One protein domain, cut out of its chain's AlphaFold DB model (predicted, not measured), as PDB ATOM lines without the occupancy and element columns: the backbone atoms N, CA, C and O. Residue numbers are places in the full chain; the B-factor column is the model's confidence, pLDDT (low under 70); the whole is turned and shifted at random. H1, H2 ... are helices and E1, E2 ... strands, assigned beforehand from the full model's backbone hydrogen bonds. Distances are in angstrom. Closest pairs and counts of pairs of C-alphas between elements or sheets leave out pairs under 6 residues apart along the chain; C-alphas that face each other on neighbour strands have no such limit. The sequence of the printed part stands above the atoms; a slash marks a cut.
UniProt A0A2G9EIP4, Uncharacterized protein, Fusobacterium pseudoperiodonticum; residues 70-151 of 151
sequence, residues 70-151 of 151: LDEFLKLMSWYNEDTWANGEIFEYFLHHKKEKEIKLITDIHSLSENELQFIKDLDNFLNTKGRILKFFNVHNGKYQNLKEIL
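AT A GLANCE: This is residues 70 to 151 of the 151 residues of an uncharacterized protein of Fusobacterium pseudoperiodonticum (UniProt A0A2G9EIP4). One long helix, H3, runs through the middle, with the helical hairpin of H1 and H2 crossing it on one side and a small sheet of three strands on another. The short helix H4, at the end of the printed part, packs on strand E2 of that sheet. The printed part has 82 residues, with four named helices and three named strands in the order H1, H2, E1, H3, E2, E3, H4. The sheet runs E1, E2, E3 and is mixed; the class is mixed, helices and strands. The whole is compact and rounded, with a radius of gyration of the C-alphas of 12.4 A and spans of 38 by 26 by 18 A.

HOW THE PARTS SIT: H1, residues 70 to 82, and H2, residues 88 to 97, form a helical hairpin with a shallow tilt of 8 degrees, opposite ways. H1 touches H2 with residues 73 to 77 alone; their closest C-alphas, Phe 73 and Ile 90, are 7.1 A apart. H3, residues 114 to 129, touches H1 about perpendicular, at 74 degrees, the closest C-alphas being those of Leu 74 and Glu 116, 6.4 A apart. H2 and H3 only just touch, with 3 pairs of C-alphas within 8 A; the closest, Phe 91 and Leu 123, are 6.7 A apart. The packing of the helices is mostly crossed, but only just: of 3 touching pairs, 1 is at a shallow tilt. E1, residues 102 to 105, is the parallel neighbour of E2, residues 133 to 138, with N 103 and O 133 within hydrogen-bond range at 2.8 A. E1, H3 and E2 make a strand-helix-strand unit, two parallel neighbour strands with a helix between them along the chain, and its crossover is right-handed. H3 is on the sheet at a height of 10.7 A. E3, residues 143 to 146, forms an antiparallel hairpin with E2, with N 136 and O 145 at 2.9 A. H4, residues 147 to 150, is on the sheet over E2 at a height of 7.9 A. In H1, H2 and H3 every O i to N i+4 pair is within hydrogen-bond range; H4 is too short for such a pair.

IN THESE COORDINATES: H1 begins at C-alpha 70, (425.197, 309.555, 403.529), and is 18.4 A long; H2 is 14.7 A. H3 begins at C-alpha 114, (431.081, 305.060, 389.838), and measures 22.8 A. E1 spans 9.8 A, E2 15.6 A and E3 10.0 A. H4, 5.5 A long, ends at C-alpha 150, (433.498, 318.959, 392.339).

THE WHOLE: The two C-alphas farthest apart, those of Asp 83 and Asn 141, are 38.1 A apart. The printed part has no cut and ends at Leu 151, the chain's last residue. The link from E1 to H3, 8 residues, is short, and the other links are tight. Mean pLDDT of the printed part is 88.0, and no printed residue is under 70.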
ATOM      1  N   LEU A  70     424.901 309.821 404.941       88.44
ATOM      2  CA  LEU A  70     425.197 309.555 403.529       88.44
ATOM      3  C   LEU A  70     425.656 308.107 403.312       88.44
ATOM      4  O   LEU A  70     425.221 307.474 402.360       88.44
ATOM      5  N   ASP A  71     426.474 307.575 404.218       89.00
ATOM      6  CA  ASP A  71     426.979 306.200 404.131       89.00
ATOM      7  C   ASP A  71     425.838 305.183 404.209       89.00
ATOM      8  O   ASP A  71     425.790 304.213 403.458       89.00
ATOM      9  N   GLU A  72     424.874 305.431 405.093       88.94
ATOM     10  CA  GLU A  72     423.664 304.621 405.192       88.94
ATOM     11  C   GLU A  72     422.800 304.716 403.935       88.94
ATOM     12  O   GLU A  72     422.339 303.693 403.433       88.94
ATOM     13  N   PHE A  73     422.612 305.925 403.402       90.12
ATOM     14  CA  PHE A  73     421.933 306.122 402.126       90.12
ATOM     15  C   PHE A  73     422.597 305.295 401.018       90.12
ATOM     16  O   PHE A  73     421.916 304.519 400.352       90.12
ATOM     17  N   LEU A  74     423.919 305.404 400.855       91.75
ATOM     18  CA  LEU A  74     424.670 304.673 399.831       91.75
ATOM     19  C   LEU A  74     424.572 303.157 400.027       91.75
ATOM     20  O   LEU A  74     424.365 302.429 399.058       91.75
ATOM     21  N   LYS A  75     424.646 302.688 401.277       91.31
ATOM     22  CA  LYS A  75     424.492 301.273 401.628       91.31
ATOM     23  C   LYS A  75     423.107 300.728 401.272       91.31
ATOM     24  O   LYS A  75     422.996 299.632 400.735       91.31
ATOM     25  N   LEU A  76     422.042 301.468 401.566       89.62
ATOM     26  CA  LEU A  76     420.678 301.041 401.242       89.62
ATOM     27  C   LEU A  76     420.423 301.096 399.738       89.62
ATOM     28  O   LEU A  76     419.799 300.192 399.189       89.62
ATOM     29  N   MET A  77     420.946 302.123 399.070       90.06
ATOM     30  CA  MET A  77     420.865 302.263 397.621       90.06
ATOM     31  C   MET A  77     421.592 301.143 396.888       90.06
ATOM     32  O   MET A  77     421.065 300.647 395.897       90.06
ATOM     33  N   SER A  78     422.761 300.705 397.368       89.56
ATOM     34  CA  SER A  78     423.474 299.591 396.739       89.56
ATOM     35  C   SER A  78     422.655 298.303 396.811       89.56
ATOM     36  O   SER A  78     422.418 297.682 395.777       89.56
ATOM     37  N   TRP A  79     422.119 297.964 397.988       88.81
ATOM     38  CA  TRP A  79     421.264 296.789 398.157       88.81
ATOM     39  C   TRP A  79     419.974 296.874 397.346       88.81
ATOM     40  O   TRP A  79     419.563 295.896 396.735       88.81
ATOM     41  N   TYR A  80     419.339 298.042 397.302       85.38
ATOM     42  CA  TYR A  80     418.091 298.236 396.571       85.38
ATOM     43  C   TYR A  80     418.278 298.236 395.044       85.38
ATOM     44  O   TYR A  80     417.416 297.753 394.308       85.38
ATOM     45  N   ASN A  81     419.427 298.721 394.564       84.25
ATOM     46  CA  ASN A  81     419.798 298.693 393.152       84.25
ATOM     47  C   ASN A  81     420.100 297.272 392.655       84.25
ATOM     48  O   ASN A  81     419.739 296.942 391.527       84.25
ATOM     49  N   GLU A  82     420.703 296.413 393.486       83.44
ATOM     50  CA  GLU A  82     420.849 294.981 393.169       83.44
ATOM     51  C   GLU A  82     419.495 294.307 392.913       83.44
ATOM     52  O   GLU A  82     419.389 293.409 392.077       83.44
ATOM     53  N   ASP A  83     418.450 294.801 393.575       78.00
ATOM     54  CA  ASP A  83     417.084 294.323 393.416       78.00
ATOM     55  C   ASP A  83     416.295 295.083 392.321       78.00
ATOM     56  O   ASP A  83     415.134 294.773 392.059       78.00
ATOM     57  N   THR A  84     416.919 296.027 391.601       77.00
ATOM     58  CA  THR A  84     416.363 296.764 390.438       77.00
ATOM     59  C   THR A  84     415.091 297.587 390.701       77.00
ATOM     60  O   THR A  84     414.256 297.763 389.810       77.00
ATOM     61  N   TRP A  85     414.925 298.121 391.912       74.62
ATOM     62  CA  TRP A  85     413.724 298.873 392.297       74.62
ATOM     63  C   TRP A  85     413.865 300.404 392.177       74.62
ATOM     64  O   TRP A  85     414.946 300.951 391.989       74.62
ATOM     65  N   ALA A  86     412.736 301.123 392.275       70.31
ATOM     66  CA  ALA A  86     412.665 302.581 392.119       70.31
ATOM     67  C   ALA A  86     412.975 303.336 393.424       70.31
ATOM     68  O   ALA A  86     412.307 303.127 394.436       70.31
ATOM     69  N   ASN A  87     413.968 304.229 393.404       76.56
ATOM     70  CA  ASN A  87     414.665 304.793 394.583       76.56
ATOM     71  C   ASN A  87     413.848 305.748 395.488       76.56
ATOM     72  O   ASN A  87     414.409 306.417 396.357       76.56
ATOM     73  N   GLY A  88     412.534 305.863 395.278       79.31
ATOM     74  CA  GLY A  88     411.710 306.941 395.833       79.31
ATOM     75  C   GLY A  88     411.658 306.981 397.361       79.31
ATOM     76  O   GLY A  88     411.824 308.046 397.944       79.31
ATOM     77  N   GLU A  89     411.472 305.834 398.016       84.56
ATOM     78  CA  GLU A  89     411.296 305.754 399.477       84.56
ATOM     79  C   GLU A  89     412.550 306.217 400.237       84.56
ATOM     80  O   GLU A  89     412.484 307.064 401.131       84.56
ATOM     81  N   ILE A  90     413.719 305.730 399.815       87.56
ATOM     82  CA  ILE A  90     415.019 306.086 400.396       87.56
ATOM     83  C   ILE A  90     415.299 307.589 400.197       87.56
ATOM     84  O   ILE A  90     415.791 308.267 401.101       87.56
ATOM     85  N   PHE A  91     414.939 308.137 399.033       90.19
ATOM     86  CA  PHE A  91     415.145 309.548 398.695       90.19
ATOM     87  C   PHE A  91     414.243 310.482 399.513       90.19
ATOM     88  O   PHE A  91     414.703 311.508 400.023       90.19
ATOM     89  N   GLU A  92     412.965 310.130 399.672       89.19
ATOM     90  CA  GLU A  92     412.013 310.909 400.472       89.19
ATOM     91  C   GLU A  92     412.415 310.932 401.954       89.19
ATOM     92  O   GLU A  92     412.322 311.979 402.598       89.19
ATOM     93  N   TYR A  93     412.954 309.835 402.492       86.81
ATOM     94  CA  TYR A  93     413.512 309.850 403.844       86.81
ATOM     95  C   TYR A  93     414.727 310.768 403.978       86.81
ATOM     96  O   TYR A  93     414.803 311.566 404.918       86.81
ATOM     97  N   PHE A  94     415.671 310.691 403.034       89.00
ATOM     98  CA  PHE A  94     416.835 311.572 403.047       89.00
ATOM     99  C   PHE A  94     416.396 313.045 403.091       89.00
ATOM    100  O   PHE A  94     416.873 313.830 403.917       89.00
ATOM    101  N   LEU A  95     415.410 313.403 402.265       88.81
ATOM    102  CA  LEU A  95     414.798 314.729 402.258       88.81
ATOM    103  C   LEU A  95     414.077 315.062 403.575       88.81
ATOM    104  O   LEU A  95     414.184 316.193 404.055       88.81
ATOM    105  N   HIS A  96     413.371 314.102 404.183       86.69
ATOM    106  CA  HIS A  96     412.663 314.296 405.451       86.69
ATOM    107  C   HIS A  96     413.599 314.774 406.575       86.69
ATOM    108  O   HIS A  96     413.211 315.635 407.371       86.69
ATOM    109  N   HIS A  97     414.839 314.277 406.620       81.75
ATOM    110  CA  HIS A  97     415.816 314.643 407.656       81.75
ATOM    111  C   HIS A  97     416.694 315.840 407.323       81.75
ATOM    112  O   HIS A  97     417.280 316.428 408.231       81.75
ATOM    113  N   LYS A  98     416.783 316.213 406.050       83.44
ATOM    114  CA  LYS A  98     417.588 317.338 405.572       83.44
ATOM    115  C   LYS A  98     416.665 318.446 405.079       83.44
ATOM    116  O   LYS A  98     416.557 318.732 403.887       83.44
ATOM    117  N   LYS A  99     415.923 319.032 406.025       78.81
ATOM    118  CA  LYS A  99     414.859 320.014 405.742       78.81
ATOM    119  C   LYS A  99     415.409 321.345 405.234       78.81
ATOM    120  O   LYS A  99     414.653 322.125 404.645       78.81
ATOM    121  N   GLU A 100     416.695 321.602 405.456       87.19
ATOM    122  CA  GLU A 100     417.397 322.804 405.036       87.19
ATOM    123  C   GLU A 100     417.324 322.994 403.521       87.19
ATOM    124  O   GLU A 100     417.397 322.046 402.746       87.19
ATOM    125  N   LYS A 101     417.220 324.253 403.082       89.25
ATOM    126  CA  LYS A 101     417.267 324.597 401.653       89.25
ATOM    127  C   LYS A 101     418.600 324.193 401.012       89.25
ATOM    128  O   LYS A 101     418.629 323.805 399.848       89.25
ATOM    129  N   GLU A 102     419.681 324.307 401.778       91.25
ATOM    130  CA  GLU A 102     421.033 323.926 401.387       91.25
ATOM    131  C   GLU A 102     421.507 322.787 402.291       91.25
ATOM    132  O   GLU A 102     421.718 322.984 403.488       91.25
ATOM    133  N   ILE A 103     421.663 321.603 401.706       91.75
ATOM    134  CA  ILE A 103     422.067 320.380 402.390       91.75
ATOM    135  C   ILE A 103     423.572 320.235 402.210       91.75
ATOM    136  O   ILE A 103     424.060 320.051 401.098       91.75
ATOM    137  N   LYS A 104     424.312 320.346 403.310       90.94
ATOM    138  CA  LYS A 104     425.775 320.283 403.315       90.94
ATOM    139  C   LYS A 104     426.244 318.921 403.795       90.94
ATOM    140  O   LYS A 104     425.931 318.527 404.917       90.94
ATOM    141  N   LEU A 105     427.028 318.238 402.969       89.69
ATOM    142  CA  LEU A 105     427.620 316.942 403.275       89.69
ATOM    143  C   LEU A 105     429.143 317.045 403.317       89.69
ATOM    144  O   LEU A 105     429.758 317.767 402.532       89.69
ATOM    145  N   ILE A 106     429.750 316.328 404.256       87.50
ATOM    146  CA  ILE A 106     431.200 316.172 404.350       87.50
ATOM    147  C   ILE A 106     431.486 314.728 403.953       87.50
ATOM    148  O   ILE A 106     431.308 313.824 404.760       87.50
ATOM    149  N   THR A 107     431.860 314.525 402.696       83.44
ATOM    150  CA  THR A 107     432.329 313.241 402.173       83.44
ATOM    151  C   THR A 107     433.382 313.513 401.113       83.44
ATOM    152  O   THR A 107     433.313 314.533 400.422       83.44
ATOM    153  N   ASP A 108     434.344 312.609 400.977       83.38
ATOM    154  CA  ASP A 108     435.290 312.659 399.872       83.38
ATOM    155  C   ASP A 108     434.634 312.069 398.618       83.38
ATOM    156  O   ASP A 108     434.610 310.853 398.429       83.38
ATOM    157  N   ILE A 109     434.076 312.936 397.766       82.94
ATOM    158  CA  ILE A 109     433.409 312.523 396.521       82.94
ATOM    159  C   ILE A 109     434.364 311.736 395.615       82.94
ATOM    160  O   ILE A 109     433.921 310.836 394.909       82.94
ATOM    161  N   HIS A 110     435.663 312.041 395.637       82.50
ATOM    162  CA  HIS A 110     436.632 311.403 394.746       82.50
ATOM    163  C   HIS A 110     436.965 309.963 395.152       82.50
ATOM    164  O   HIS A 110     437.506 309.215 394.342       82.50
ATOM    165  N   SER A 111     436.629 309.569 396.385       86.50
ATOM    166  CA  SER A 111     436.752 308.190 396.865       86.50
ATOM    167  C   SER A 111     435.543 307.306 396.542       86.50
ATOM    168  O   SER A 111     435.627 306.090 396.704       86.50
ATOM    169  N   LEU A 112     434.433 307.898 396.086       88.50
ATOM    170  CA  LEU A 112     433.217 307.161 395.759       88.50
ATOM    171  C   LEU A 112     433.400 306.360 394.466       88.50
ATOM    172  O   LEU A 112     433.987 306.833 393.491       88.50
ATOM    173  N   SER A 113     432.847 305.152 394.441       91.56
ATOM    174  CA  SER A 113     432.756 304.341 393.226       91.56
ATOM    175  C   SER A 113     431.850 304.994 392.175       91.56
ATOM    176  O   SER A 113     431.017 305.846 392.485       91.56
ATOM    177  N   GLU A 114     431.951 304.559 390.915       91.00
ATOM    178  CA  GLU A 114     431.081 305.060 389.838       91.00
ATOM    179  C   GLU A 114     429.584 304.887 390.155       91.00
ATOM    180  O   GLU A 114     428.786 305.782 389.871       91.00
ATOM    181  N   ASN A 115     429.210 303.777 390.801       90.94
ATOM    182  CA  ASN A 115     427.831 303.512 391.213       90.94
ATOM    183  C   ASN A 115     427.372 304.469 392.316       90.94
ATOM    184  O   ASN A 115     426.294 305.050 392.222       90.94
ATOM    185  N   GLU A 116     428.198 304.680 393.341       92.44
ATOM    186  CA  GLU A 116     427.886 305.628 394.414       92.44
ATOM    187  C   GLU A 116     427.788 307.055 393.873       92.44
ATOM    188  O   GLU A 116     426.844 307.772 394.194       92.44
ATOM    189  N   LEU A 117     428.694 307.449 392.973       92.56
ATOM    190  CA  LEU A 117     428.614 308.723 392.262       92.56
ATOM    191  C   LEU A 117     427.307 308.862 391.480       92.56
ATOM    192  O   LEU A 117     426.726 309.950 391.456       92.56
ATOM    193  N   GLN A 118     426.825 307.786 390.856       91.94
ATOM    194  CA  GLN A 118     425.537 307.798 390.173       91.94
ATOM    195  C   GLN A 118     424.374 307.971 391.157       91.94
ATOM    196  O   GLN A 118     423.528 308.834 390.930       91.94
ATOM    197  N   PHE A 119     424.376 307.269 392.294       92.94
ATOM    198  CA  PHE A 119     423.365 307.463 393.343       92.94
ATOM    199  C   PHE A 119     423.342 308.901 393.869       92.94
ATOM    200  O   PHE A 119     422.269 309.467 394.080       92.94
ATOM    201  N   ILE A 120     424.511 309.525 394.033       93.31
ATOM    202  CA  ILE A 120     424.619 310.929 394.442       93.31
ATOM    203  C   ILE A 120     424.073 311.880 393.373       93.31
ATOM    204  O   ILE A 120     423.383 312.842 393.715       93.31
ATOM    205  N   LYS A 121     424.337 311.628 392.085       93.00
ATOM    206  CA  LYS A 121     423.756 312.417 390.984       93.00
ATOM    207  C   LYS A 121     422.235 312.308 390.958       93.00
ATOM    208  O   LYS A 121     421.553 313.316 390.783       93.00
ATOM    209  N   ASP A 122     421.705 311.105 391.155       93.12
ATOM    210  CA  ASP A 122     420.264 310.867 391.187       93.12
ATOM    211  C   ASP A 122     419.619 311.569 392.388       93.12
ATOM    212  O   ASP A 122     418.579 312.218 392.240       93.12
ATOM    213  N   LEU A 123     420.275 311.520 393.552       92.94
ATOM    214  CA  LEU A 123     419.855 312.249 394.744       92.94
ATOM    215  C   LEU A 123     419.880 313.768 394.522       92.94
ATOM    216  O   LEU A 123     418.903 314.438 394.846       92.94
ATOM    217  N   ASP A 124     420.954 314.323 393.949       93.50
ATOM    218  CA  ASP A 124     421.050 315.756 393.634       93.50
ATOM    219  C   ASP A 124     419.925 316.186 392.684       93.50
ATOM    220  O   ASP A 124     419.230 317.171 392.937       93.50
ATOM    221  N   ASN A 125     419.666 315.410 391.629       93.75
ATOM    222  CA  ASN A 125     418.559 315.667 390.711       93.75
ATOM    223  C   ASN A 125     417.208 315.664 391.438       93.75
ATOM    224  O   ASN A 125     416.434 316.612 391.292       93.75
ATOM    225  N   PHE A 126     416.939 314.643 392.252       93.69
ATOM    226  CA  PHE A 126     415.718 314.556 393.049       93.69
ATOM    227  C   PHE A 126     415.558 315.763 393.980       93.69
ATOM    228  O   PHE A 126     414.520 316.426 393.958       93.69
ATOM    229  N   LEU A 127     416.594 316.108 394.742       93.06
ATOM    230  CA  LEU A 127     416.591 317.246 395.660       93.06
ATOM    231  C   LEU A 127     416.347 318.569 394.922       93.06
ATOM    232  O   LEU A 127     415.525 319.375 395.371       93.06
ATOM    233  N   ASN A 128     416.958 318.754 393.751       92.81
ATOM    234  CA  ASN A 128     416.729 319.918 392.898       92.81
ATOM    235  C   ASN A 128     415.257 320.026 392.461       92.81
ATOM    236  O   ASN A 128     414.688 321.119 392.521       92.81
ATOM    237  N   THR A 129     414.588 318.912 392.118       93.69
ATOM    238  CA  THR A 129     413.136 318.931 391.815       93.69
ATOM    239  C   THR A 129     412.276 319.362 393.008       93.69
ATOM    240  O   THR A 129     411.187 319.904 392.832       93.69
ATOM    241  N   LYS A 130     412.786 319.180 394.231       92.69
ATOM    242  CA  LYS A 130     412.152 319.573 395.499       92.69
ATOM    243  C   LYS A 130     412.625 320.953 395.988       92.69
ATOM    244  O   LYS A 130     412.340 321.350 397.124       92.69
ATOM    245  N   GLY A 131     413.363 321.695 395.158       92.06
ATOM    246  CA  GLY A 131     413.890 323.025 395.478       92.06
ATOM    247  C   GLY A 131     414.978 323.023 396.558       92.06
ATOM    248  O   GLY A 131     415.133 324.019 397.271       92.06
ATOM    249  N   ARG A 132     415.687 321.902 396.723       93.81
ATOM    250  CA  ARG A 132     416.830 321.737 397.628       93.81
ATOM    251  C   ARG A 132     418.132 321.720 396.841       93.81
ATOM    252  O   ARG A 132     418.152 321.281 395.701       93.81
ATOM    253  N   ILE A 133     419.201 322.205 397.466       93.19
ATOM    254  CA  ILE A 133     420.538 322.277 396.869       93.19
ATOM    255  C   ILE A 133     421.469 321.379 397.675       93.19
ATOM    256  O   ILE A 133     421.617 321.589 398.882       93.19
ATOM    257  N   LEU A 134     422.109 320.417 397.014       93.06
ATOM    258  CA  LEU A 134     423.108 319.554 397.629       93.06
ATOM    259  C   LEU A 134     424.509 320.145 397.435       93.06
ATOM    260  O   LEU A 134     424.930 320.434 396.315       93.06
ATOM    261  N   LYS A 135     425.243 320.324 398.536       92.69
ATOM    262  CA  LYS A 135     426.633 320.778 398.512       92.69
ATOM    263  C   LYS A 135     427.540 319.844 399.280       92.69
ATOM    264  O   LYS A 135     427.200 319.368 400.361       92.69
ATOM    265  N   PHE A 136     428.745 319.694 398.764       91.81
ATOM    266  CA  PHE A 136     429.770 318.846 399.337       91.81
ATOM    267  C   PHE A 136     430.981 319.665 399.744       91.81
ATOM    268  O   PHE A 136     431.326 320.651 399.093       91.81
ATOM    269  N   PHE A 137     431.603 319.276 400.851       89.44
ATOM    270  CA  PHE A 137     432.839 319.884 401.307       89.44
ATOM    271  C   PHE A 137     434.012 319.414 400.441       89.44
ATOM    272  O   PHE A 137     434.358 318.237 400.452       89.44
ATOM    273  N   ASN A 138     434.644 320.340 399.724       85.88
ATOM    274  CA  ASN A 138     435.859 320.068 398.973       85.88
ATOM    275  C   ASN A 138     437.085 320.273 399.873       85.88
ATOM    276  O   ASN A 138     437.423 321.397 400.257       85.88
ATOM    277  N   VAL A 139     437.779 319.177 400.180       81.62
ATOM    278  CA  VAL A 139     438.979 319.175 401.028       81.62
ATOM    279  C   VAL A 139     440.162 319.930 400.411       81.62
ATOM    280  O   VAL A 139     440.988 320.462 401.148       81.62
ATOM    281  N   HIS A 140     440.235 320.043 399.083       81.31
ATOM    282  CA  HIS A 140     441.343 320.705 398.388       81.31
ATOM    283  C   HIS A 140     441.305 322.232 398.507       81.31
ATOM    284  O   HIS A 140     442.350 322.876 398.446       81.31
ATOM    285  N   ASN A 141     440.118 322.826 398.665       86.31
ATOM    286  CA  ASN A 141     439.957 324.283 398.738       86.31
ATOM    287  C   ASN A 141     439.194 324.775 399.984       86.31
ATOM    288  O   ASN A 141     439.046 325.986 400.163       86.31
ATOM    289  N   GLY A 142     438.726 323.861 400.840       85.00
ATOM    290  CA  GLY A 142     438.054 324.159 402.104       85.00
ATOM    291  C   GLY A 142     436.657 324.769 401.962       85.00
ATOM    292  O   GLY A 142     436.195 325.442 402.886       85.00
ATOM    293  N   LYS A 143     435.985 324.598 400.816       90.12
ATOM    294  CA  LYS A 143     434.673 325.206 400.533       90.12
ATOM    295  C   LYS A 143     433.600 324.164 400.251       90.12
ATOM    296  O   LYS A 143     433.874 323.078 399.757       90.12
ATOM    297  N   TYR A 144     432.350 324.542 400.520       91.19
ATOM    298  CA  TYR A 144     431.185 323.796 400.055       91.19
ATOM    299  C   TYR A 144     430.860 324.175 398.616       91.19
ATOM    300  O   TYR A 144     430.636 325.355 398.331       91.19
ATOM    301  N   GLN A 145     430.803 323.183 397.740       91.56
ATOM    302  CA  GLN A 145     430.546 323.357 396.315       91.56
ATOM    303  C   GLN A 145     429.421 322.430 395.855       91.56
ATOM    304  O   GLN A 145     429.118 321.429 396.509       91.56
ATOM    305  N   ASN A 146     428.778 322.789 394.749       91.25
ATOM    306  CA  ASN A 146     427.745 321.948 394.145       91.25
ATOM    307  C   ASN A 146     428.378 320.686 393.538       91.25
ATOM    308  O   ASN A 146     429.554 320.693 393.179       91.25
ATOM    309  N   LEU A 147     427.589 319.624 393.338       88.38
ATOM    310  CA  LEU A 147     428.095 318.375 392.754       88.38
ATOM    311  C   LEU A 147     428.781 318.600 391.389       88.38
ATOM    312  O   LEU A 147     429.867 318.087 391.151       88.38
ATOM    313  N   LYS A 148     428.198 319.452 390.534       87.62
ATOM    314  CA  LYS A 148     428.747 319.827 389.213       87.62
ATOM    315  C   LYS A 148     430.084 320.578 389.255       87.62
ATOM    316  O   LYS A 148     430.701 320.748 388.216       87.62
ATOM    317  N   GLU A 149     430.463 321.120 390.409       85.31
ATOM    318  CA  GLU A 149     431.693 321.901 390.585       85.31
ATOM    319  C   GLU A 149     432.837 321.063 391.178       85.31
ATOM    320  O   GLU A 149     433.976 321.526 391.181       85.31
ATOM    321  N   ILE A 150     432.525 319.884 391.734       84.25
ATOM    322  CA  ILE A 150     433.498 318.959 392.339       84.25
ATOM    323  C   ILE A 150     433.784 317.762 391.424       84.25
ATOM    324  O   ILE A 150     434.900 317.254 391.455       84.25
ATOM    325  N   LEU A 151     432.806 317.314 390.631       82.56
ATOM    326  CA  LEU A 151     433.011 316.299 389.588       82.56
ATOM    327  C   LEU A 151     433.726 316.883 388.368       82.56
ATOM    328  O   LEU A 151     434.588 316.165 387.818       82.56
TER     329      LEU A 151